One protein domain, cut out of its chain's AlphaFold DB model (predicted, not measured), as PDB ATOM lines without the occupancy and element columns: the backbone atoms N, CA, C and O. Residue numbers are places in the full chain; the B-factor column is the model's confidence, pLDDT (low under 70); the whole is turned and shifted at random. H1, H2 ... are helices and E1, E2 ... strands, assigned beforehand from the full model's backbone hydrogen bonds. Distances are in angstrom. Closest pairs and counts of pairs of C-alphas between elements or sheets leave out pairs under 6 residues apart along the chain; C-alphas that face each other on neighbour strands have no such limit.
ATOM      1  N   PRO A 255      -5.194   2.537  32.620       96.75
ATOM      2  CA  PRO A 255      -4.915   3.826  32.007       96.75
ATOM      3  C   PRO A 255      -5.818   4.059  30.796       96.75
ATOM      4  O   PRO A 255      -6.162   3.120  30.076       96.75
ATOM      5  N   TRP A 256      -6.133   5.321  30.523       97.38
ATOM      6  CA  TRP A 256      -6.822   5.697  29.290       97.38
ATOM      7  C   TRP A 256      -6.089   5.207  28.034       97.38
ATOM      8  O   TRP A 256      -4.856   5.118  28.004       97.38
ATOM      9  N   ALA A 257      -6.845   4.959  26.963       95.31
ATOM     10  CA  ALA A 257      -6.259   4.624  25.674       95.31
ATOM     11  C   ALA A 257      -5.327   5.751  25.196       95.31
ATOM     12  O   ALA A 257      -5.614   6.938  25.347       95.31
ATOM     13  N   LYS A 258      -4.201   5.383  24.570       93.19
ATOM     14  CA  LYS A 258      -3.161   6.345  24.149       93.19
ATOM     15  C   LYS A 258      -3.684   7.433  23.200       93.19
ATOM     16  O   LYS A 258      -3.110   8.516  23.153       93.19
ATOM     17  N   LYS A 259      -4.742   7.133  22.435       90.56
ATOM     18  CA  LYS A 259      -5.375   8.050  21.474       90.56
ATOM     19  C   LYS A 259      -6.359   9.042  22.115       90.56
ATOM     20  O   LYS A 259      -6.707  10.040  21.484       90.56
ATOM     21  N   SER A 260      -6.773   8.808  23.359       93.94
ATOM     22  CA  SER A 260      -7.824   9.582  24.018       93.94
ATOM     23  C   SER A 260      -7.365  10.972  24.456       93.94
ATOM     24  O   SER A 260      -6.255  11.177  24.948       93.94
ATOM     25  N   LYS A 261      -8.273  11.949  24.367       93.12
ATOM     26  CA  LYS A 261      -8.077  13.295  24.932       93.12
ATOM     27  C   LYS A 261      -8.569  13.338  26.379       93.12
ATOM     28  O   LYS A 261      -9.760  13.516  26.622       93.12
ATOM     29  N   THR A 262      -7.650  13.237  27.335       95.31
ATOM     30  CA  THR A 262      -7.979  12.975  28.751       95.31
ATOM     31  C   THR A 262      -7.778  14.165  29.689       95.31
ATOM     32  O   THR A 262      -7.902  14.035  30.906       95.31
ATOM     33  N   THR A 263      -7.496  15.357  29.157       95.62
ATOM     34  CA  THR A 263      -7.267  16.554  29.975       95.62
ATOM     35  C   THR A 263      -8.440  16.827  30.924       95.62
ATOM     36  O   THR A 263      -9.574  17.075  30.493       95.62
ATOM     37  N   GLY A 264      -8.138  16.823  32.226       94.12
ATOM     38  CA  GLY A 264      -9.100  17.035  33.310       94.12
ATOM     39  C   GLY A 264      -9.860  15.784  33.771       94.12
ATOM     40  O   GLY A 264     -10.714  15.921  34.638       94.12
ATOM     41  N   LEU A 265      -9.570  14.598  33.221       96.69
ATOM     42  CA  LEU A 265     -10.203  13.326  33.602       96.69
ATOM     43  C   LEU A 265      -9.370  12.487  34.588       96.69
ATOM     44  O   LEU A 265      -9.811  11.424  34.996       96.69
ATOM     45  N   GLY A 266      -8.166  12.929  34.960       96.50
ATOM     46  CA  GLY A 266      -7.219  12.080  35.692       96.50
ATOM     47  C   GLY A 266      -6.569  11.018  34.795       96.50
ATOM     48  O   GLY A 266      -6.693  11.053  33.568       96.50
ATOM     49  N   ALA A 267      -5.835  10.092  35.403       96.81
ATOM     50  CA  ALA A 267      -5.064   9.053  34.725       96.81
ATOM     51  C   ALA A 267      -5.893   7.816  34.335       96.81
ATOM     52  O   ALA A 267      -5.506   7.095  33.414       96.81
ATOM     53  N   THR A 268      -7.022   7.582  35.009       97.69
ATOM     54  CA  THR A 268      -7.889   6.404  34.821       97.69
ATOM     55  C   THR A 268      -9.374   6.794  34.864       97.69
ATOM     56  O   THR A 268      -9.709   7.856  35.404       97.69
ATOM     57  N   PRO A 269     -10.295   5.950  34.361       97.44
ATOM     58  CA  PRO A 269     -11.728   6.183  34.544       97.44
ATOM     59  C   PRO A 269     -12.166   6.230  36.013       97.44
ATOM     60  O   PRO A 269     -13.080   6.981  36.346       97.44
ATOM     61  N   ALA A 270     -11.510   5.486  36.911       97.38
ATOM     62  CA  ALA A 270     -11.771   5.547  38.350       97.38
ATOM     63  C   ALA A 270     -11.467   6.934  38.943       97.38
ATOM     64  O   ALA A 270     -12.240   7.448  39.752       97.38
ATOM     65  N   GLU A 271     -10.386   7.586  38.504       97.94
ATOM     66  CA  GLU A 271     -10.100   8.969  38.899       97.94
ATOM     67  C   GLU A 271     -11.128   9.946  38.312       97.94
ATOM     68  O   GLU A 271     -11.583  10.850  39.013       97.94
ATOM     69  N   ALA A 272     -11.565   9.743  37.063       97.69
ATOM     70  CA  ALA A 272     -12.642  10.541  36.473       97.69
ATOM     71  C   ALA A 272     -13.958  10.395  37.248       97.69
ATOM     72  O   ALA A 272     -14.659  11.390  37.443       97.69
ATOM     73  N   PHE A 273     -14.271   9.187  37.732       97.56
ATOM     74  CA  PHE A 273     -15.402   8.946  38.625       97.56
ATOM     75  C   PHE A 273     -15.279   9.793  39.889       97.56
ATOM     76  O   PHE A 273     -16.188  10.563  40.187       97.56
ATOM     77  N   GLN A 274     -14.139   9.731  40.582       97.50
ATOM     78  CA  GLN A 274     -13.907  10.517  41.794       97.50
ATOM     79  C   GLN A 274     -13.991  12.025  41.536       97.50
ATOM     80  O   GLN A 274     -14.571  12.761  42.336       97.50
ATOM     81  N   ILE A 275     -13.460  12.504  40.409       96.81
ATOM     82  CA  ILE A 275     -13.592  13.906  40.002       96.81
ATOM     83  C   ILE A 275     -15.066  14.247  39.777       96.81
ATOM     84  O   ILE A 275     -15.503  15.302  40.220       96.81
ATOM     85  N   GLY A 276     -15.843  13.392  39.114       95.69
ATOM     86  CA  GLY A 276     -17.258  13.630  38.836       95.69
ATOM     87  C   GLY A 276     -18.131  13.630  40.091       95.69
ATOM     88  O   GLY A 276     -18.926  14.548  40.282       95.69
ATOM     89  N   THR A 277     -17.958  12.633  40.957       95.25
ATOM     90  CA  THR A 277     -18.886  12.316  42.057       95.25
ATOM     91  C   THR A 277     -18.396  12.780  43.430       95.25
ATOM     92  O   THR A 277     -19.194  12.932  44.351       95.25
ATOM     93  N   GLY A 278     -17.092  13.025  43.584       95.12
ATOM     94  CA  GLY A 278     -16.452  13.292  44.874       95.12
ATOM     95  C   GLY A 278     -16.211  12.043  45.729       95.12
ATOM     96  O   GLY A 278     -15.682  12.173  46.831       95.12
ATOM     97  N   LEU A 279     -16.567  10.850  45.240       95.88
ATOM     98  CA  LEU A 279     -16.389   9.581  45.941       95.88
ATOM     99  C   LEU A 279     -15.303   8.744  45.263       95.88
ATOM    100  O   LEU A 279     -15.318   8.555  44.050       95.88
ATOM    101  N   ASP A 280     -14.381   8.205  46.055       94.94
ATOM    102  CA  ASP A 280     -13.428   7.210  45.564       94.94
ATOM    103  C   ASP A 280     -14.165   5.944  45.092       94.94
ATOM    104  O   ASP A 280     -14.936   5.338  45.845       94.94
ATOM    105  N   LEU A 281     -13.908   5.530  43.844       96.06
ATOM    106  CA  LEU A 281     -14.586   4.382  43.244       96.06
ATOM    107  C   LEU A 281     -14.316   3.102  44.041       96.06
ATOM    108  O   LEU A 281     -15.213   2.279  44.199       96.06
ATOM    109  N   PHE A 282     -13.113   2.935  44.595       94.56
ATOM    110  CA  PHE A 282     -12.784   1.742  45.373       94.56
ATOM    111  C   PHE A 282     -13.635   1.632  46.650       94.56
ATOM    112  O   PHE A 282     -14.112   0.545  46.988       94.56
ATOM    113  N   GLY A 283     -13.904   2.761  47.315       94.69
ATOM    114  CA  GLY A 283     -14.867   2.851  48.415       94.69
ATOM    115  C   GLY A 283     -16.274   2.379  48.028       94.69
ATOM    116  O   GLY A 283     -16.879   1.591  48.760       94.69
ATOM    117  N   LEU A 284     -16.770   2.787  46.854       96.31
ATOM    118  CA  LEU A 284     -18.079   2.357  46.348       96.31
ATOM    119  C   LEU A 284     -18.110   0.862  45.994       96.31
ATOM    120  O   LEU A 284     -19.046   0.150  46.365       96.31
ATOM    121  N   LEU A 285     -17.061   0.354  45.341       96.44
ATOM    122  CA  LEU A 285     -16.939  -1.072  45.021       96.44
ATOM    123  C   LEU A 285     -16.892  -1.937  46.282       96.44
ATOM    124  O   LEU A 285     -17.432  -3.045  46.285       96.44
ATOM    125  N   ARG A 286     -16.288  -1.441  47.371       96.00
ATOM    126  CA  ARG A 286     -16.272  -2.143  48.660       96.00
ATOM    127  C   ARG A 286     -17.676  -2.243  49.253       96.00
ATOM    128  O   ARG A 286     -18.053  -3.331  49.687       96.00
ATOM    129  N   LEU A 287     -18.461  -1.163  49.214       97.19
ATOM    130  CA  LEU A 287     -19.878  -1.188  49.603       97.19
ATOM    131  C   LEU A 287     -20.656  -2.238  48.792       97.19
ATOM    132  O   LEU A 287     -21.290  -3.118  49.376       97.19
ATOM    133  N   GLY A 288     -20.526  -2.210  47.459       96.44
ATOM    134  CA  GLY A 288     -21.122  -3.212  46.566       96.44
ATOM    135  C   GLY A 288     -20.729  -4.639  46.919       96.44
ATOM    136  O   GLY A 288     -21.585  -5.512  47.047       96.44
ATOM    137  N   HIS A 289     -19.442  -4.878  47.163       96.06
ATOM    138  CA  HIS A 289     -18.939  -6.192  47.539       96.06
ATOM    139  C   HIS A 289     -19.539  -6.725  48.843       96.06
ATOM    140  O   HIS A 289     -19.882  -7.908  48.916       96.06
ATOM    141  N   ARG A 290     -19.710  -5.879  49.866       96.00
ATOM    142  CA  ARG A 290     -20.317  -6.288  51.144       96.00
ATOM    143  C   ARG A 290     -21.797  -6.621  51.004       96.00
ATOM    144  O   ARG A 290     -22.213  -7.684  51.471       96.00
ATOM    145  N   ILE A 291     -22.555  -5.787  50.289       96.81
ATOM    146  CA  ILE A 291     -23.970  -6.044  49.982       96.81
ATOM    147  C   ILE A 291     -24.117  -7.365  49.217       96.81
ATOM    148  O   ILE A 291     -24.883  -8.236  49.630       96.81
ATOM    149  N   VAL A 292     -23.328  -7.568  48.156       95.25
ATOM    150  CA  VAL A 292     -23.360  -8.797  47.347       95.25
ATOM    151  C   VAL A 292     -23.008 -10.024  48.188       95.25
ATOM    152  O   VAL A 292     -23.732 -11.018  48.150       95.25
ATOM    153  N   LYS A 293     -21.943  -9.970  48.996       94.69
ATOM    154  CA  LYS A 293     -21.506 -11.093  49.843       94.69
ATOM    155  C   LYS A 293     -22.590 -11.530  50.831       94.69
ATOM    156  O   LYS A 293     -22.844 -12.726  50.971       94.69
ATOM    157  N   ARG A 294     -23.246 -10.572  51.489       95.06
ATOM    158  CA  ARG A 294     -24.352 -10.820  52.426       95.06
ATOM    159  C   ARG A 294     -25.613 -11.315  51.725       95.06
ATOM    160  O   ARG A 294     -26.239 -12.263  52.193       95.06
ATOM    161  N   SER A 295     -25.941 -10.737  50.572       94.81
ATOM    162  CA  SER A 295     -27.069 -11.173  49.749       94.81
ATOM    163  C   SER A 295     -26.901 -12.618  49.266       94.81
ATOM    164  O   SER A 295     -27.810 -13.432  49.414       94.81
ATOM    165  N   VAL A 296     -25.714 -12.985  48.774       92.94
ATOM    166  CA  VAL A 296     -25.426 -14.347  48.298       92.94
ATOM    167  C   VAL A 296     -25.358 -15.344  49.458       92.94
ATOM    168  O   VAL A 296     -25.981 -16.400  49.390       92.94
ATOM    169  N   GLY A 297     -24.610 -15.026  50.521       90.00
ATOM    170  CA  GLY A 297     -24.344 -15.965  51.615       90.00
ATOM    171  C   GLY A 297     -25.482 -16.114  52.628       90.00
ATOM    172  O   GLY A 297     -25.672 -17.199  53.168       90.00
ATOM    173  N   GLY A 298     -26.223 -15.035  52.893       89.56
ATOM    174  CA  GLY A 298     -27.283 -14.988  53.905       89.56
ATOM    175  C   GLY A 298     -28.684 -14.738  53.351       89.56
ATOM    176  O   GLY A 298     -29.619 -14.632  54.137       89.56
ATOM    177  N   HIS A 299     -28.842 -14.602  52.028       93.38
ATOM    178  CA  HIS A 299     -30.106 -14.193  51.391       93.38
ATOM    179  C   HIS A 299     -30.647 -12.857  51.930       93.38
ATOM    180  O   HIS A 299     -31.850 -12.594  51.881       93.38
ATOM    181  N   GLN A 300     -29.738 -12.021  52.444       96.75
ATOM    182  CA  GLN A 300     -30.038 -10.738  53.064       96.75
ATOM    183  C   GLN A 300     -30.443  -9.716  51.995       96.75
ATOM    184  O   GLN A 300     -29.768  -9.563  50.974       96.75
ATOM    185  N   VAL A 301     -31.544  -9.013  52.256       97.81
ATOM    186  CA  VAL A 301     -32.049  -7.919  51.410       97.81
ATOM    187  C   VAL A 301     -32.216  -6.607  52.176       97.81
ATOM    188  O   VAL A 301     -32.145  -5.551  51.562       97.81
ATOM    189  N   ARG A 302     -32.375  -6.647  53.503       98.06
ATOM    190  CA  ARG A 302     -32.384  -5.468  54.378       98.06
ATOM    191  C   ARG A 302     -30.990  -5.235  54.943       98.06
ATOM    192  O   ARG A 302     -30.398  -6.183  55.456       98.06
ATOM    193  N   PHE A 303     -30.509  -3.998  54.888       98.31
ATOM    194  CA  PHE A 303     -29.185  -3.613  55.355       98.31
ATOM    195  C   PHE A 303     -29.222  -2.434  56.324       98.31
ATOM    196  O   PHE A 303     -30.083  -1.562  56.199       98.31
ATOM    197  N   THR A 304     -28.274  -2.398  57.262       98.12
ATOM    198  CA  THR A 304     -28.103  -1.297  58.225       98.12
ATOM    199  C   THR A 304     -26.766  -0.573  58.048       98.12
ATOM    200  O   THR A 304     -25.798  -1.131  57.535       98.12
ATOM    201  N   ARG A 305     -26.679   0.686  58.483       98.06
ATOM    202  CA  ARG A 305     -25.426   1.457  58.490       98.06
ATOM    203  C   ARG A 305     -24.365   0.757  59.341       98.06
ATOM    204  O   ARG A 305     -23.290   0.446  58.837       98.06
ATOM    205  N   ASP A 306     -24.702   0.438  60.590       97.50
ATOM    206  CA  ASP A 306     -23.765  -0.130  61.567       97.50
ATOM    207  C   ASP A 306     -23.130  -1.440  61.089       97.50
ATOM    208  O   ASP A 306     -21.924  -1.649  61.257       97.50
ATOM    209  N   GLU A 307     -23.902  -2.328  60.454       96.50
ATOM    210  CA  GLU A 307     -23.341  -3.586  59.953       96.50
ATOM    211  C   GLU A 307     -22.377  -3.365  58.778       96.50
ATOM    212  O   GLU A 307     -21.376  -4.071  58.671       96.50
ATOM    213  N   LEU A 308     -22.647  -2.385  57.907       97.19
ATOM    214  CA  LEU A 308     -21.793  -2.085  56.757       97.19
ATOM    215  C   LEU A 308     -20.502  -1.396  57.206       97.19
ATOM    216  O   LEU A 308     -19.425  -1.724  56.705       97.19
ATOM    217  N   VAL A 309     -20.588  -0.509  58.199       97.06
ATOM    218  CA  VAL A 309     -19.417   0.100  58.848       97.06
ATOM    219  C   VAL A 309     -18.562  -0.971  59.527       97.06
ATOM    220  O   VAL A 309     -17.347  -1.003  59.338       97.06
ATOM    221  N   THR A 310     -19.192  -1.906  60.248       95.50
ATOM    222  CA  THR A 310     -18.504  -3.057  60.868       95.50
ATOM    223  C   THR A 310     -17.785  -3.913  59.815       95.50
ATOM    224  O   THR A 310     -16.683  -4.405  60.057       95.50
ATOM    225  N   ASP A 311     -18.353  -4.036  58.616       92.94
ATOM    226  CA  ASP A 311     -17.753  -4.741  57.479       92.94
ATOM    227  C   ASP A 311     -16.625  -3.951  56.768       92.94
ATOM    228  O   ASP A 311     -16.058  -4.422  55.768       92.94
ATOM    229  N   GLY A 312     -16.274  -2.766  57.271       93.75
ATOM    230  CA  GLY A 312     -15.204  -1.914  56.750       93.75
ATOM    231  C   GLY A 312     -15.623  -1.016  55.585       93.75
ATOM    232  O   GLY A 312     -14.766  -0.565  54.821       93.75
ATOM    233  N   VAL A 313     -16.923  -0.772  55.399       96.50
ATOM    234  CA  VAL A 313     -17.408   0.240  54.452       96.50
ATOM    235  C   VAL A 313     -17.267   1.628  55.077       96.50
ATOM    236  O   VAL A 313     -17.543   1.818  56.258       96.50
ATOM    237  N   SER A 314     -16.827   2.614  54.292       95.81
ATOM    238  CA  SER A 314     -16.732   3.993  54.769       95.81
ATOM    239  C   SER A 314     -18.107   4.653  54.857       95.81
ATOM    240  O   SER A 314     -18.952   4.475  53.979       95.81
ATOM    241  N   GLU A 315     -18.288   5.506  55.867       96.56
ATOM    242  CA  GLU A 315     -19.495   6.332  56.024       96.56
ATOM    243  C   GLU A 315     -19.798   7.137  54.754       96.56
ATOM    244  O   GLU A 315     -20.931   7.162  54.294       96.56
ATOM    245  N   ALA A 316     -18.771   7.688  54.097       97.00
ATOM    246  CA  ALA A 316     -18.936   8.443  52.855       97.00
ATOM    247  C   ALA A 316     -19.568   7.624  51.712       97.00
ATOM    248  O   ALA A 316     -20.344   8.168  50.927       97.00
ATOM    249  N   ALA A 317     -19.255   6.327  51.599       97.44
ATOM    250  CA  ALA A 317     -19.868   5.464  50.589       97.44
ATOM    251  C   ALA A 317     -21.326   5.130  50.946       97.44
ATOM    252  O   ALA A 317     -22.179   5.082  50.060       97.44
ATOM    253  N   ILE A 318     -21.622   4.936  52.236       98.06
ATOM    254  CA  ILE A 318     -22.983   4.690  52.727       98.06
ATOM    255  C   ILE A 318     -23.852   5.938  52.524       98.06
ATOM    256  O   ILE A 318     -24.936   5.844  51.951       98.06
ATOM    257  N   ASP A 319     -23.354   7.117  52.900       97.56
ATOM    258  CA  ASP A 319     -24.033   8.398  52.686       97.56
ATOM    259  C   ASP A 319     -24.282   8.654  51.190       97.56
ATOM    260  O   ASP A 319     -25.351   9.138  50.808       97.56
ATOM    261  N   TYR A 320     -23.332   8.278  50.323       96.94
ATOM    262  CA  TYR A 320     -23.529   8.337  48.873       96.94
ATOM    263  C   TYR A 320     -24.687   7.440  48.418       96.94
ATOM    264  O   TYR A 320     -25.526   7.892  47.637       96.94
ATOM    265  N   LEU A 321     -24.777   6.198  48.916       97.50
ATOM    266  CA  LEU A 321     -25.881   5.282  48.602       97.50
ATOM    267  C   LEU A 321     -27.229   5.880  49.013       97.50
ATOM    268  O   LEU A 321     -28.128   5.961  48.176       97.50
ATOM    269  N   PHE A 322     -27.364   6.354  50.256       97.75
ATOM    270  CA  PHE A 322     -28.614   6.962  50.729       97.75
ATOM    271  C   PHE A 322     -29.030   8.170  49.886       97.75
ATOM    272  O   PHE A 322     -30.214   8.375  49.636       97.75
ATOM    273  N   LYS A 323     -28.060   8.964  49.427       95.75
ATOM    274  CA  LYS A 323     -28.324  10.188  48.670       95.75
ATOM    275  C   LYS A 323     -28.620   9.952  47.185       95.75
ATOM    276  O   LYS A 323     -29.407  10.700  46.611       95.75
ATOM    277  N   HIS A 324     -27.968   8.973  46.558       95.06
ATOM    278  CA  HIS A 324     -27.928   8.837  45.094       95.06
ATOM    279  C   HIS A 324     -28.454   7.499  44.558       95.06
ATOM    280  O   HIS A 324     -28.567   7.331  43.341       95.06
ATOM    281  N   MET A 325     -28.746   6.536  45.432       97.31
ATOM    282  CA  MET A 325     -29.135   5.174  45.044       97.31
ATOM    283  C   MET A 325     -30.352   4.649  45.812       97.31
ATOM    284  O   MET A 325     -30.821   3.549  45.525       97.31
ATOM    285  N   ALA A 326     -30.870   5.409  46.775       97.69
ATOM    286  CA  ALA A 326     -32.035   5.030  47.556       97.69
ATOM    287  C   ALA A 326     -33.104   6.125  47.533       97.69
ATOM    288  O   ALA A 326     -32.790   7.316  47.510       97.69
ATOM    289  N   LEU A 327     -34.371   5.719  47.578       98.00
ATOM    290  CA  LEU A 327     -35.512   6.618  47.755       98.00
ATOM    291  C   LEU A 327     -36.375   6.144  48.924       98.00
ATOM    292  O   LEU A 327     -36.419   4.956  49.233       98.00
ATOM    293  N   THR A 328     -37.080   7.071  49.568       97.25
ATOM    294  CA  THR A 328     -38.185   6.725  50.474       97.25
ATOM    295  C   THR A 328     -39.363   6.176  49.668       97.25
ATOM    296  O   THR A 328     -39.441   6.404  48.458       97.25
ATOM    297  N   SER A 329     -40.294   5.483  50.323       95.25
ATOM    298  CA  SER A 329     -41.525   4.986  49.692       95.25
ATOM    299  C   SER A 329     -42.281   6.089  48.943       95.25
ATOM    300  O   SER A 329     -42.562   5.924  47.760       95.25
ATOM    301  N   ASP A 330     -42.498   7.249  49.566       96.31
ATOM    302  CA  ASP A 330     -43.165   8.399  48.936       96.31
ATOM    303  C   ASP A 330     -42.459   8.883  47.664       96.31
ATOM    304  O   ASP A 330     -43.090   9.134  46.636       96.31
ATOM    305  N   LYS A 331     -41.125   8.994  47.706       97.56
ATOM    306  CA  LYS A 331     -40.341   9.432  46.543       97.56
ATOM    307  C   LYS A 331     -40.365   8.394  45.426       97.56
ATOM    308  O   LYS A 331     -40.389   8.781  44.262       97.56
ATOM    309  N   TYR A 332     -40.376   7.102  45.765       96.12
ATOM    310  CA  TYR A 332     -40.608   6.057  44.773       96.12
ATOM    311  C   TYR A 332     -41.978   6.192  44.137       96.12
ATOM    312  O   TYR A 332     -42.044   6.204  42.916       96.12
ATOM    313  N   ARG A 333     -43.051   6.328  44.927       97.00
ATOM    314  CA  ARG A 333     -44.412   6.475  44.392       97.00
ATOM    315  C   ARG A 333     -44.493   7.646  43.408       97.00
ATOM    316  O   ARG A 333     -44.990   7.460  42.306       97.00
ATOM    317  N   GLY A 334     -43.898   8.793  43.747       97.69
ATOM    318  CA  GLY A 334     -43.817   9.941  42.834       97.69
ATOM    319  C   GLY A 334     -43.014   9.662  41.555       97.69
ATOM    320  O   GLY A 334     -43.449  10.023  40.467       97.69
ATOM    321  N   ALA A 335     -41.867   8.982  41.646       96.44
ATOM    322  CA  ALA A 335     -41.101   8.589  40.457       96.44
ATOM    323  C   ALA A 335     -41.856   7.570  39.581       96.44
ATOM    324  O   ALA A 335     -41.791   7.624  38.358       96.44
ATOM    325  N   MET A 336     -42.607   6.657  40.201       95.38
ATOM    326  CA  MET A 336     -43.408   5.650  39.506       95.38
ATOM    327  C   MET A 336     -44.660   6.238  38.843       95.38
ATOM    328  O   MET A 336     -45.114   5.704  37.834       95.38
ATOM    329  N   GLU A 337     -45.200   7.338  39.364       96.12
ATOM    330  CA  GLU A 337     -46.261   8.096  38.698       96.12
ATOM    331  C   GLU A 337     -45.756   8.697  37.380       96.12
ATOM    332  O   GLU A 337     -46.394   8.512  36.346       96.12
ATOM    333  N   VAL A 338     -44.550   9.278  37.374       95.81
ATOM    334  CA  VAL A 338     -43.894   9.765  36.144       95.81
ATOM    335  C   VAL A 338     -43.656   8.628  35.141       95.81
ATOM    336  O   VAL A 338     -43.907   8.797  33.950       95.81
ATOM    337  N   ASP A 339     -43.227   7.451  35.610       95.06
ATOM    338  CA  ASP A 339     -43.102   6.256  34.761       95.06
ATOM    339  C   ASP A 339     -44.454   5.899  34.098       95.06
ATOM    340  O   ASP A 339     -44.523   5.623  32.898       95.06
ATOM    341  N   ARG A 340     -45.560   5.929  34.859       93.69
ATOM    342  CA  ARG A 340     -46.911   5.649  34.335       93.69
ATOM    343  C   ARG A 340     -47.372   6.696  33.323       93.69
ATOM    344  O   ARG A 340     -48.000   6.334  32.331       93.69
ATOM    345  N   GLU A 341     -47.051   7.967  33.544       95.25
ATOM    346  CA  GLU A 341     -47.335   9.049  32.593       95.25
ATOM    347  C   GLU A 341     -46.558   8.889  31.278       95.25
ATOM    348  O   GLU A 341     -47.070   9.237  30.214       95.25
ATOM    349  N   ALA A 342     -45.346   8.326  31.331       93.50
ATOM    350  CA  ALA A 342     -44.514   8.095  30.152       93.50
ATOM    351  C   ALA A 342     -45.030   6.959  29.246       93.50
ATOM    352  O   ALA A 342     -44.726   6.948  28.053       93.50
ATOM    353  N   GLY A 343     -45.812   6.011  29.778       93.69
ATOM    354  CA  GLY A 343     -46.432   4.943  28.992       93.69
ATOM    355  C   GLY A 343     -46.547   3.610  29.731       93.69
ATOM    356  O   GLY A 343     -46.642   3.548  30.955       93.69
ATOM    357  N   THR A 344     -46.547   2.508  28.973       91.19
ATOM    358  CA  THR A 344     -46.642   1.155  29.548       91.19
ATOM    359  C   THR A 344     -45.492   0.880  30.515       91.19
ATOM    360  O   THR A 344     -44.326   1.096  30.193       91.19
ATOM    361  N   ILE A 345     -45.808   0.377  31.708       92.19
ATOM    362  CA  ILE A 345     -44.819   0.099  32.760       92.19
ATOM    363  C   ILE A 345     -44.162  -1.276  32.629       92.19
ATOM    364  O   ILE A 345     -43.226  -1.567  33.373       92.19
ATOM    365  N   ALA A 346     -44.626  -2.118  31.695       89.25
ATOM    366  CA  ALA A 346     -44.209  -3.514  31.588       89.25
ATOM    367  C   ALA A 346     -42.683  -3.661  31.507       89.25
ATOM    368  O   ALA A 346     -42.126  -4.557  32.125       89.25
ATOM    369  N   HIS A 347     -41.998  -2.757  30.802       92.19
ATOM    370  CA  HIS A 347     -40.542  -2.799  30.606       92.19
ATOM    371  C   HIS A 347     -39.782  -1.666  31.302       92.19
ATOM    372  O   HIS A 347     -38.552  -1.579  31.208       92.19
ATOM    373  N   GLN A 348     -40.486  -0.787  32.014       94.19
ATOM    374  CA  GLN A 348     -39.866   0.374  32.632       94.19
ATOM    375  C   GLN A 348     -39.092  -0.018  33.895       94.19
ATOM    376  O   GLN A 348     -39.674  -0.290  34.948       94.19
ATOM    377  N   ARG A 349     -37.756  -0.017  33.785       92.62
ATOM    378  CA  ARG A 349     -36.835  -0.365  34.882       92.62
ATOM    379  C   ARG A 349     -35.963   0.767  35.399       92.62
ATOM    380  O   ARG A 349     -35.363   0.583  36.449       92.62
ATOM    381  N   PHE A 350     -35.833   1.893  34.697       93.00
ATOM    382  CA  PHE A 350     -34.764   2.842  35.023       93.00
ATOM    383  C   PHE A 350     -34.898   3.514  36.382       93.00
ATOM    384  O   PHE A 350     -33.885   3.679  37.053       93.00
ATOM    385  N   THR A 351     -36.118   3.765  36.857       94.94
ATOM    386  CA  THR A 351     -36.340   4.183  38.248       94.94
ATOM    387  C   THR A 351     -35.730   3.180  39.234       94.94
ATOM    388  O   THR A 351     -35.015   3.571  40.154       94.94
ATOM    389  N   PHE A 352     -35.909   1.879  39.001       94.81
ATOM    390  CA  PHE A 352     -35.355   0.834  39.860       94.81
ATOM    391  C   PHE A 352     -33.861   0.549  39.658       94.81
ATOM    392  O   PHE A 352     -33.195   0.069  40.572       94.81
ATOM    393  N   THR A 353     -33.305   0.788  38.469       93.50
ATOM    394  CA  THR A 353     -31.857   0.627  38.254       93.50
ATOM    395  C   THR A 353     -31.083   1.830  38.785       93.50
ATOM    396  O   THR A 353     -29.977   1.668  39.296       93.50
ATOM    397  N   GLN A 354     -31.661   3.032  38.706       93.75
ATOM    398  CA  GLN A 354     -31.105   4.250  39.292       93.75
ATOM    399  C   GLN A 354     -31.184   4.208  40.821       93.75
ATOM    400  O   GLN A 354     -30.206   4.526  41.505       93.75
ATOM    401  N   TYR A 355     -32.326   3.761  41.341       96.88
ATOM    402  CA  TYR A 355     -32.564   3.565  42.759       96.88
ATOM    403  C   TYR A 355     -32.903   2.086  42.993       96.88
ATOM    404  O   TYR A 355     -34.051   1.681  42.853       96.88
ATOM    405  N   PRO A 356     -31.913   1.225  43.284       97.06
ATOM    406  CA  PRO A 356     -32.173  -0.180  43.599       97.06
ATOM    407  C   PRO A 356     -32.454  -0.423  45.089       97.06
ATOM    408  O   PRO A 356     -32.578  -1.580  45.504       97.06
ATOM    409  N   PHE A 357     -32.539   0.639  45.900       98.25
ATOM    410  CA  PHE A 357     -32.753   0.564  47.344       98.25
ATOM    411  C   PHE A 357     -33.939   1.419  47.797       98.25
ATOM    412  O   PHE A 357     -34.120   2.540  47.321       98.25
ATOM    413  N   ILE A 358     -34.722   0.928  48.754       97.69
ATOM    414  CA  ILE A 358     -35.742   1.707  49.462       97.69
ATOM    415  C   ILE A 358     -35.286   2.022  50.882       97.69
ATOM    416  O   ILE A 358     -34.801   1.150  51.599       97.69
ATOM    417  N   VAL A 359     -35.409   3.285  51.272       97.69
ATOM    418  CA  VAL A 359     -35.072   3.768  52.611       97.69
ATOM    419  C   VAL A 359     -36.184   3.362  53.571       97.69
ATOM    420  O   VAL A 359     -37.350   3.671  53.328       97.69
ATOM    421  N   VAL A 360     -35.812   2.689  54.658       95.81
ATOM    422  CA  VAL A 360     -36.711   2.360  55.775       95.81
ATOM    423  C   VAL A 360     -36.628   3.447  56.845       95.81
ATOM    424  O   VAL A 360     -37.648   3.910  57.346       95.81
ATOM    425  N   ASP A 361     -35.407   3.867  57.171       94.62
ATOM    426  CA  ASP A 361     -35.086   4.965  58.082       94.62
ATOM    427  C   ASP A 361     -33.673   5.501  57.774       94.62
ATOM    428  O   ASP A 361     -33.035   5.068  56.815       94.62
ATOM    429  N   GLU A 362     -33.167   6.444  58.574       93.38
ATOM    430  CA  GLU A 362     -31.858   7.091  58.365       93.38
ATOM    431  C   GLU A 362     -30.661   6.123  58.349       93.38
ATOM    432  O   GLU A 362     -29.588   6.472  57.851       93.38
ATOM    433  N   ASN A 363     -30.832   4.913  58.888       96.88
ATOM    434  CA  ASN A 363     -29.773   3.919  59.021       96.88
ATOM    435  C   ASN A 363     -30.098   2.594  58.339       96.88
ATOM    436  O   ASN A 363     -29.248   1.706  58.351       96.88
ATOM    437  N   THR A 364     -31.273   2.448  57.730       98.00
ATOM    438  CA  THR A 364     -31.747   1.167  57.206       98.00
ATOM    439  C   THR A 364     -32.302   1.321  55.799       98.00
ATOM    440  O   THR A 364     -33.109   2.208  55.517       98.00
ATOM    441  N   PHE A 365     -31.918   0.405  54.912       98.06
ATOM    442  CA  PHE A 365     -32.458   0.326  53.559       98.06
ATOM    443  C   PHE A 365     -32.705  -1.123  53.130       98.06
ATOM    444  O   PHE A 365     -32.127  -2.062  53.674       98.06
ATOM    445  N   VAL A 366     -33.568  -1.312  52.137       98.12
ATOM    446  CA  VAL A 366     -33.893  -2.617  51.553       98.12
ATOM    447  C   VAL A 366     -33.524  -2.615  50.081       98.12
ATOM    448  O   VAL A 366     -33.907  -1.726  49.328       98.12
ATOM    449  N   MET A 367     -32.775  -3.626  49.667       97.94
ATOM    450  CA  MET A 367     -32.431  -3.894  48.281       97.94
ATOM    451  C   MET A 367     -33.628  -4.493  47.547       97.94
ATOM    452  O   MET A 367     -34.145  -5.531  47.948       97.94
ATOM    453  N   ILE A 368     -34.027  -3.865  46.442       95.94
ATOM    454  CA  ILE A 368     -35.167  -4.296  45.624       95.94
ATOM    455  C   ILE A 368     -34.771  -5.503  44.768       95.94
ATOM    456  O   ILE A 368     -35.480  -6.505  44.724       95.94
ATOM    457  N   ARG A 369     -33.605  -5.453  44.115       94.94
ATOM    458  CA  ARG A 369     -33.103  -6.551  43.280       94.94
ATOM    459  C   ARG A 369     -31.584  -6.643  43.332       94.94
ATOM    460  O   ARG A 369     -30.896  -5.640  43.151       94.94
ATOM    461  N   HIS A 370     -31.075  -7.865  43.490       94.94
ATOM    462  CA  HIS A 370     -29.642  -8.159  43.508       94.94
ATOM    463  C   HIS A 370     -28.919  -7.655  42.255       94.94
ATOM    464  O   HIS A 370     -27.941  -6.921  42.381       94.94
ATOM    465  N   GLN A 371     -29.413  -7.999  41.059       93.81
ATOM    466  CA  GLN A 371     -28.786  -7.583  39.800       93.81
ATOM    467  C   GLN A 371     -28.654  -6.057  39.682       93.81
ATOM    468  O   GLN A 371     -27.590  -5.562  39.323       93.81
ATOM    469  N   TRP A 372     -29.706  -5.306  40.016       94.44
ATOM    470  CA  TRP A 372     -29.695  -3.846  39.897       94.44
ATOM    471  C   TRP A 372     -28.783  -3.186  40.925       94.44
ATOM    472  O   TRP A 372     -28.042  -2.274  40.577       94.44
ATOM    473  N   ALA A 373     -28.766  -3.673  42.168       95.44
ATOM    474  CA  ALA A 373     -27.805  -3.211  43.164       95.44
ATOM    475  C   ALA A 373     -26.359  -3.489  42.731       95.44
ATOM    476  O   ALA A 373     -25.485  -2.635  42.876       95.44
ATOM    477  N   MET A 374     -26.114  -4.671  42.161       93.94
ATOM    478  CA  MET A 374     -24.810  -5.061  41.646       93.94
ATOM    479  C   MET A 374     -24.377  -4.145  40.487       93.94
ATOM    480  O   MET A 374     -23.290  -3.574  40.536       93.94
ATOM    481  N   GLU A 375     -25.230  -3.920  39.486       91.50
ATOM    482  CA  GLU A 375     -24.948  -2.980  38.394       91.50
ATOM    483  C   GLU A 375     -24.715  -1.555  38.902       91.50
ATOM    484  O   GLU A 375     -23.751  -0.914  38.478       91.50
ATOM    485  N   ARG A 376     -25.538  -1.104  39.862       93.69
ATOM    486  CA  ARG A 376     -25.478   0.239  40.447       93.69
ATOM    487  C   ARG A 376     -24.168   0.528  41.164       93.69
ATOM    488  O   ARG A 376     -23.633   1.630  41.048       93.69
ATOM    489  N   LEU A 377     -23.664  -0.456  41.902       93.50
ATOM    490  CA  LEU A 377     -22.503  -0.304  42.777       93.50
ATOM    491  C   LEU A 377     -21.187  -0.711  42.121       93.50
ATOM    492  O   LEU A 377     -20.136  -0.230  42.537       93.50
ATOM    493  N   CYS A 378     -21.215  -1.609  41.136       87.44
ATOM    494  CA  CYS A 378     -19.992  -2.168  40.564       87.44
ATOM    495  C   CYS A 378     -20.064  -2.497  39.068       87.44
ATOM    496  O   CYS A 378     -19.213  -3.246  38.591       87.44
ATOM    497  N   GLY A 379     -21.037  -1.948  38.333       87.00
ATOM    498  CA  GLY A 379     -21.282  -2.267  36.925       87.00
ATOM    499  C   GLY A 379     -21.412  -1.067  35.990       87.00
ATOM    500  O   GLY A 379     -20.857   0.008  36.219       87.00
ATOM    501  N   ALA A 380     -22.147  -1.268  34.894       82.38
ATOM    502  CA  ALA A 380     -22.212  -0.326  33.777       82.38
ATOM    503  C   ALA A 380     -22.785   1.052  34.152       82.38
ATOM    504  O   ALA A 380     -22.406   2.059  33.557       82.38
ATOM    505  N   THR A 381     -23.644   1.149  35.171       88.75
ATOM    506  CA  THR A 381     -24.256   2.434  35.549       88.75
ATOM    507  C   THR A 381     -23.265   3.428  36.154       88.75
ATOM    508  O   THR A 381     -23.564   4.620  36.202       88.75
ATOM    509  N   LEU A 382     -22.084   2.969  36.588       92.94
ATOM    510  CA  LEU A 382     -20.993   3.843  37.031       92.94
ATOM    511  C   LEU A 382     -20.619   4.866  35.946       92.94
ATOM    512  O   LEU A 382     -20.285   6.009  36.259       92.94
ATOM    513  N   TYR A 383     -20.733   4.479  34.668       93.88
ATOM    514  CA  TYR A 383     -20.491   5.362  33.526       93.88
ATOM    515  C   TYR A 383     -21.412   6.583  33.562       93.88
ATOM    516  O   TYR A 383     -20.943   7.711  33.417       93.88
ATOM    517  N   HIS A 384     -22.712   6.370  33.787       91.50
ATOM    518  CA  HIS A 384     -23.696   7.450  33.801       91.50
ATOM    519  C   HIS A 384     -23.476   8.408  34.975       91.50
ATOM    520  O   HIS A 384     -23.568   9.617  34.782       91.50
ATOM    521  N   GLU A 385     -23.110   7.888  36.150       92.75
ATOM    522  CA  GLU A 385     -22.779   8.703  37.326       92.75
ATOM    523  C   GLU A 385     -21.574   9.613  37.070       92.75
ATOM    524  O   GLU A 385     -21.643  10.825  37.284       92.75
ATOM    525  N   ALA A 386     -20.480   9.045  36.551       95.38
ATOM    526  CA  ALA A 386     -19.286   9.813  36.215       95.38
ATOM    527  C   ALA A 386     -19.576  10.836  35.109       95.38
ATOM    528  O   ALA A 386     -19.249  12.014  35.253       95.38
ATOM    529  N   TRP A 387     -20.228  10.414  34.022       95.81
ATOM    530  CA  TRP A 387     -20.545  11.283  32.893       95.81
ATOM    531  C   TRP A 387     -21.425  12.467  33.308       95.81
ATOM    532  O   TRP A 387     -21.110  13.610  32.967       95.81
ATOM    533  N   PHE A 388     -22.478  12.219  34.091       93.81
ATOM    534  CA  PHE A 388     -23.361  13.269  34.593       93.81
ATOM    535  C   PHE A 388     -22.637  14.201  35.577       93.81
ATOM    536  O   PHE A 388     -22.687  15.425  35.427       93.81
ATOM    537  N   GLY A 389     -21.891  13.651  36.541       94.81
ATOM    538  CA  GLY A 389     -21.107  14.436  37.502       94.81
ATOM    539  C   GLY A 389     -20.044  15.320  36.839       94.81
ATOM    540  O   GLY A 389     -19.852  16.475  37.212       94.81
ATOM    541  N   LEU A 390     -19.388  14.829  35.787       96.44
ATOM    542  CA  LEU A 390     -18.435  15.616  34.998       96.44
ATOM    543  C   LEU A 390     -19.145  16.651  34.114       96.44
ATOM    544  O   LEU A 390     -18.675  17.783  33.997       96.44
ATOM    545  N   GLY A 391     -20.285  16.289  33.523       94.44
ATOM    546  CA  GLY A 391     -21.094  17.165  32.675       94.44
ATOM    547  C   GLY A 391     -21.673  18.369  33.422       94.44
ATOM    548  O   GLY A 391     -21.650  19.480  32.893       94.44
ATOM    549  N   THR A 392     -22.114  18.178  34.671       92.94
ATOM    550  CA  THR A 392     -22.588  19.274  35.539       92.94
ATOM    551  C   THR A 392     -21.477  20.261  35.904       92.94
ATOM    552  O   THR A 392     -21.747  21.448  36.071       92.94
ATOM    553  N   ARG A 393     -20.216  19.810  35.962       91.69
ATOM    554  CA  ARG A 393     -19.048  20.690  36.141       91.69
ATOM    555  C   ARG A 393     -18.692  21.437  34.860       91.69
ATOM    556  O   ARG A 393     -18.348  22.615  34.897       91.69
ATOM    557  N   SER A 394     -18.722  20.746  33.722       91.12
ATOM    558  CA  SER A 394     -18.513  21.331  32.400       91.12
ATOM    559  C   SER A 394     -19.001  20.382  31.312       91.12
ATOM    560  O   SER A 394     -18.531  19.246  31.222       91.12
ATOM    561  N   LYS A 395     -19.841  20.881  30.395       83.38
ATOM    562  CA  LYS A 395     -20.303  20.105  29.230       83.38
ATOM    563  C   LYS A 395     -19.137  19.489  28.444       83.38
ATOM    564  O   LYS A 395     -19.161  18.309  28.114       83.38
ATOM    565  N   GLY A 396     -18.065  20.259  28.240       93.31
ATOM    566  CA  GLY A 396     -16.882  19.781  27.525       93.31
ATOM    567  C   GLY A 396     -16.120  18.668  28.251       93.31
ATOM    568  O   GLY A 396     -15.408  17.913  27.596       93.31
ATOM    569  N   LEU A 397     -16.236  18.552  29.578       94.31
ATOM    570  CA  LEU A 397     -15.609  17.472  30.343       94.31
ATOM    571  C   LEU A 397     -16.414  16.171  30.232       94.31
ATOM    572  O   LEU A 397     -15.817  15.121  30.008       94.31
ATOM    573  N   GLY A 398     -17.747  16.253  30.299       95.06
ATOM    574  CA  GLY A 398     -18.633  15.113  30.045       95.06
ATOM    575  C   GLY A 398     -18.446  14.529  28.639       95.06
ATOM    576  O   GLY A 398     -18.264  13.323  28.494       95.06
ATOM    577  N   ASP A 399     -18.387  15.375  27.605       95.75
ATOM    578  CA  ASP A 399     -18.158  14.919  26.222       95.75
ATOM    579  C   ASP A 399     -16.772  14.274  26.041       95.75
ATOM    580  O   ASP A 399     -16.636  13.258  25.356       95.75
ATOM    581  N   ARG A 400     -15.731  14.819  26.691       96.25
ATOM    582  CA  ARG A 400     -14.396  14.196  26.697       96.25
ATOM    583  C   ARG A 400     -14.402  12.833  27.382       96.25
ATOM    584  O   ARG A 400     -13.812  11.906  26.838       96.25
TER     585      ARG A 400
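What this domain is: This is residues 255 to 400 of the 645 residues of an uncharacterized protein of Mycobacteroides saopaulense (UniProt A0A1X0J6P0). The model has a middle part and two arms: in the middle, the long helix H2 and the oppositely running H7 lie side by side, next to a small three-stranded sheet with H4 across it; H1 and the hairpin H8 and H9 make one arm, and H5, which runs away from the sheet's E2 edge and folds back through H6 to H7, makes the other. The 146 printed residues hold nine named helices and three named strands, in the order H1 H2 E1 H3 H4 H5 H6 E2 E3 H7 H8 H9. The sheet's order is E1 E3 E2, antiparallel throughout, and the class is mostly helix. The whole is compact, with a radius of gyration of the C-alphas of 16.4 A and spans of 44 by 42 by 24 A.

Where its parts are: Residues 255 to 268 hold no named element. Find C-alpha 269 at (-11.728, 6.183, 34.544), where H1 begins; it runs to 277. H2, residues 281 to 298, starts at (-14.586, 4.382, 43.244) and covers 25.5 A. Next come E1, 302 to 304; H3, 305 to 310; H4, 315 to 324, 14.0 A; H5, 329 to 342, 20.0 A; and H6, 350 to 354. Then read E2, 357 to 361, 11.8 A; E3, 364 to 367; H7, 370 to 378; H8, 382 to 393, 17.0 A; and H9, 395 to 400, ending at (-14.396, 14.196, 26.697).

How they stand to each other: Begin at H2, the hub. It touches H7 at a shallow tilt of 22 degrees, opposite ways, C-alphas 288 and 377 being closest at 5.0 A. With residues 283 to 287 alone it touches H4, about perpendicular at 84 degrees, Leu 284 to Ala 317 at 5.6 A between C-alphas. With residue 281 alone it touches H1, 5.8 A from C-alpha 270. H1 touches H8 at a steep tilt of 53 degrees, C-alphas 276 and 389 at 4.2 A. In the sheet, look for N 303 and O 365 at 2.8 A between E1 and E3, and N 358 and O 366 at 2.8 A in the hairpin E2 and E3. H4 is on the sheet at a height of 10.7 A, while H2 and H5 only graze it. H6 touches H7, C-alphas 353 and 372 at 5.2 A. Every O i to N i+4 pair is within hydrogen-bond range in the helices except H8, with 7 of 8.

The domain as a whole: The C-alphas farthest apart, of Lys 259 and Asp 361, are 47.2 A apart. The printed part has no cut, and no link is long. No printed residue is under 70 in pLDDT.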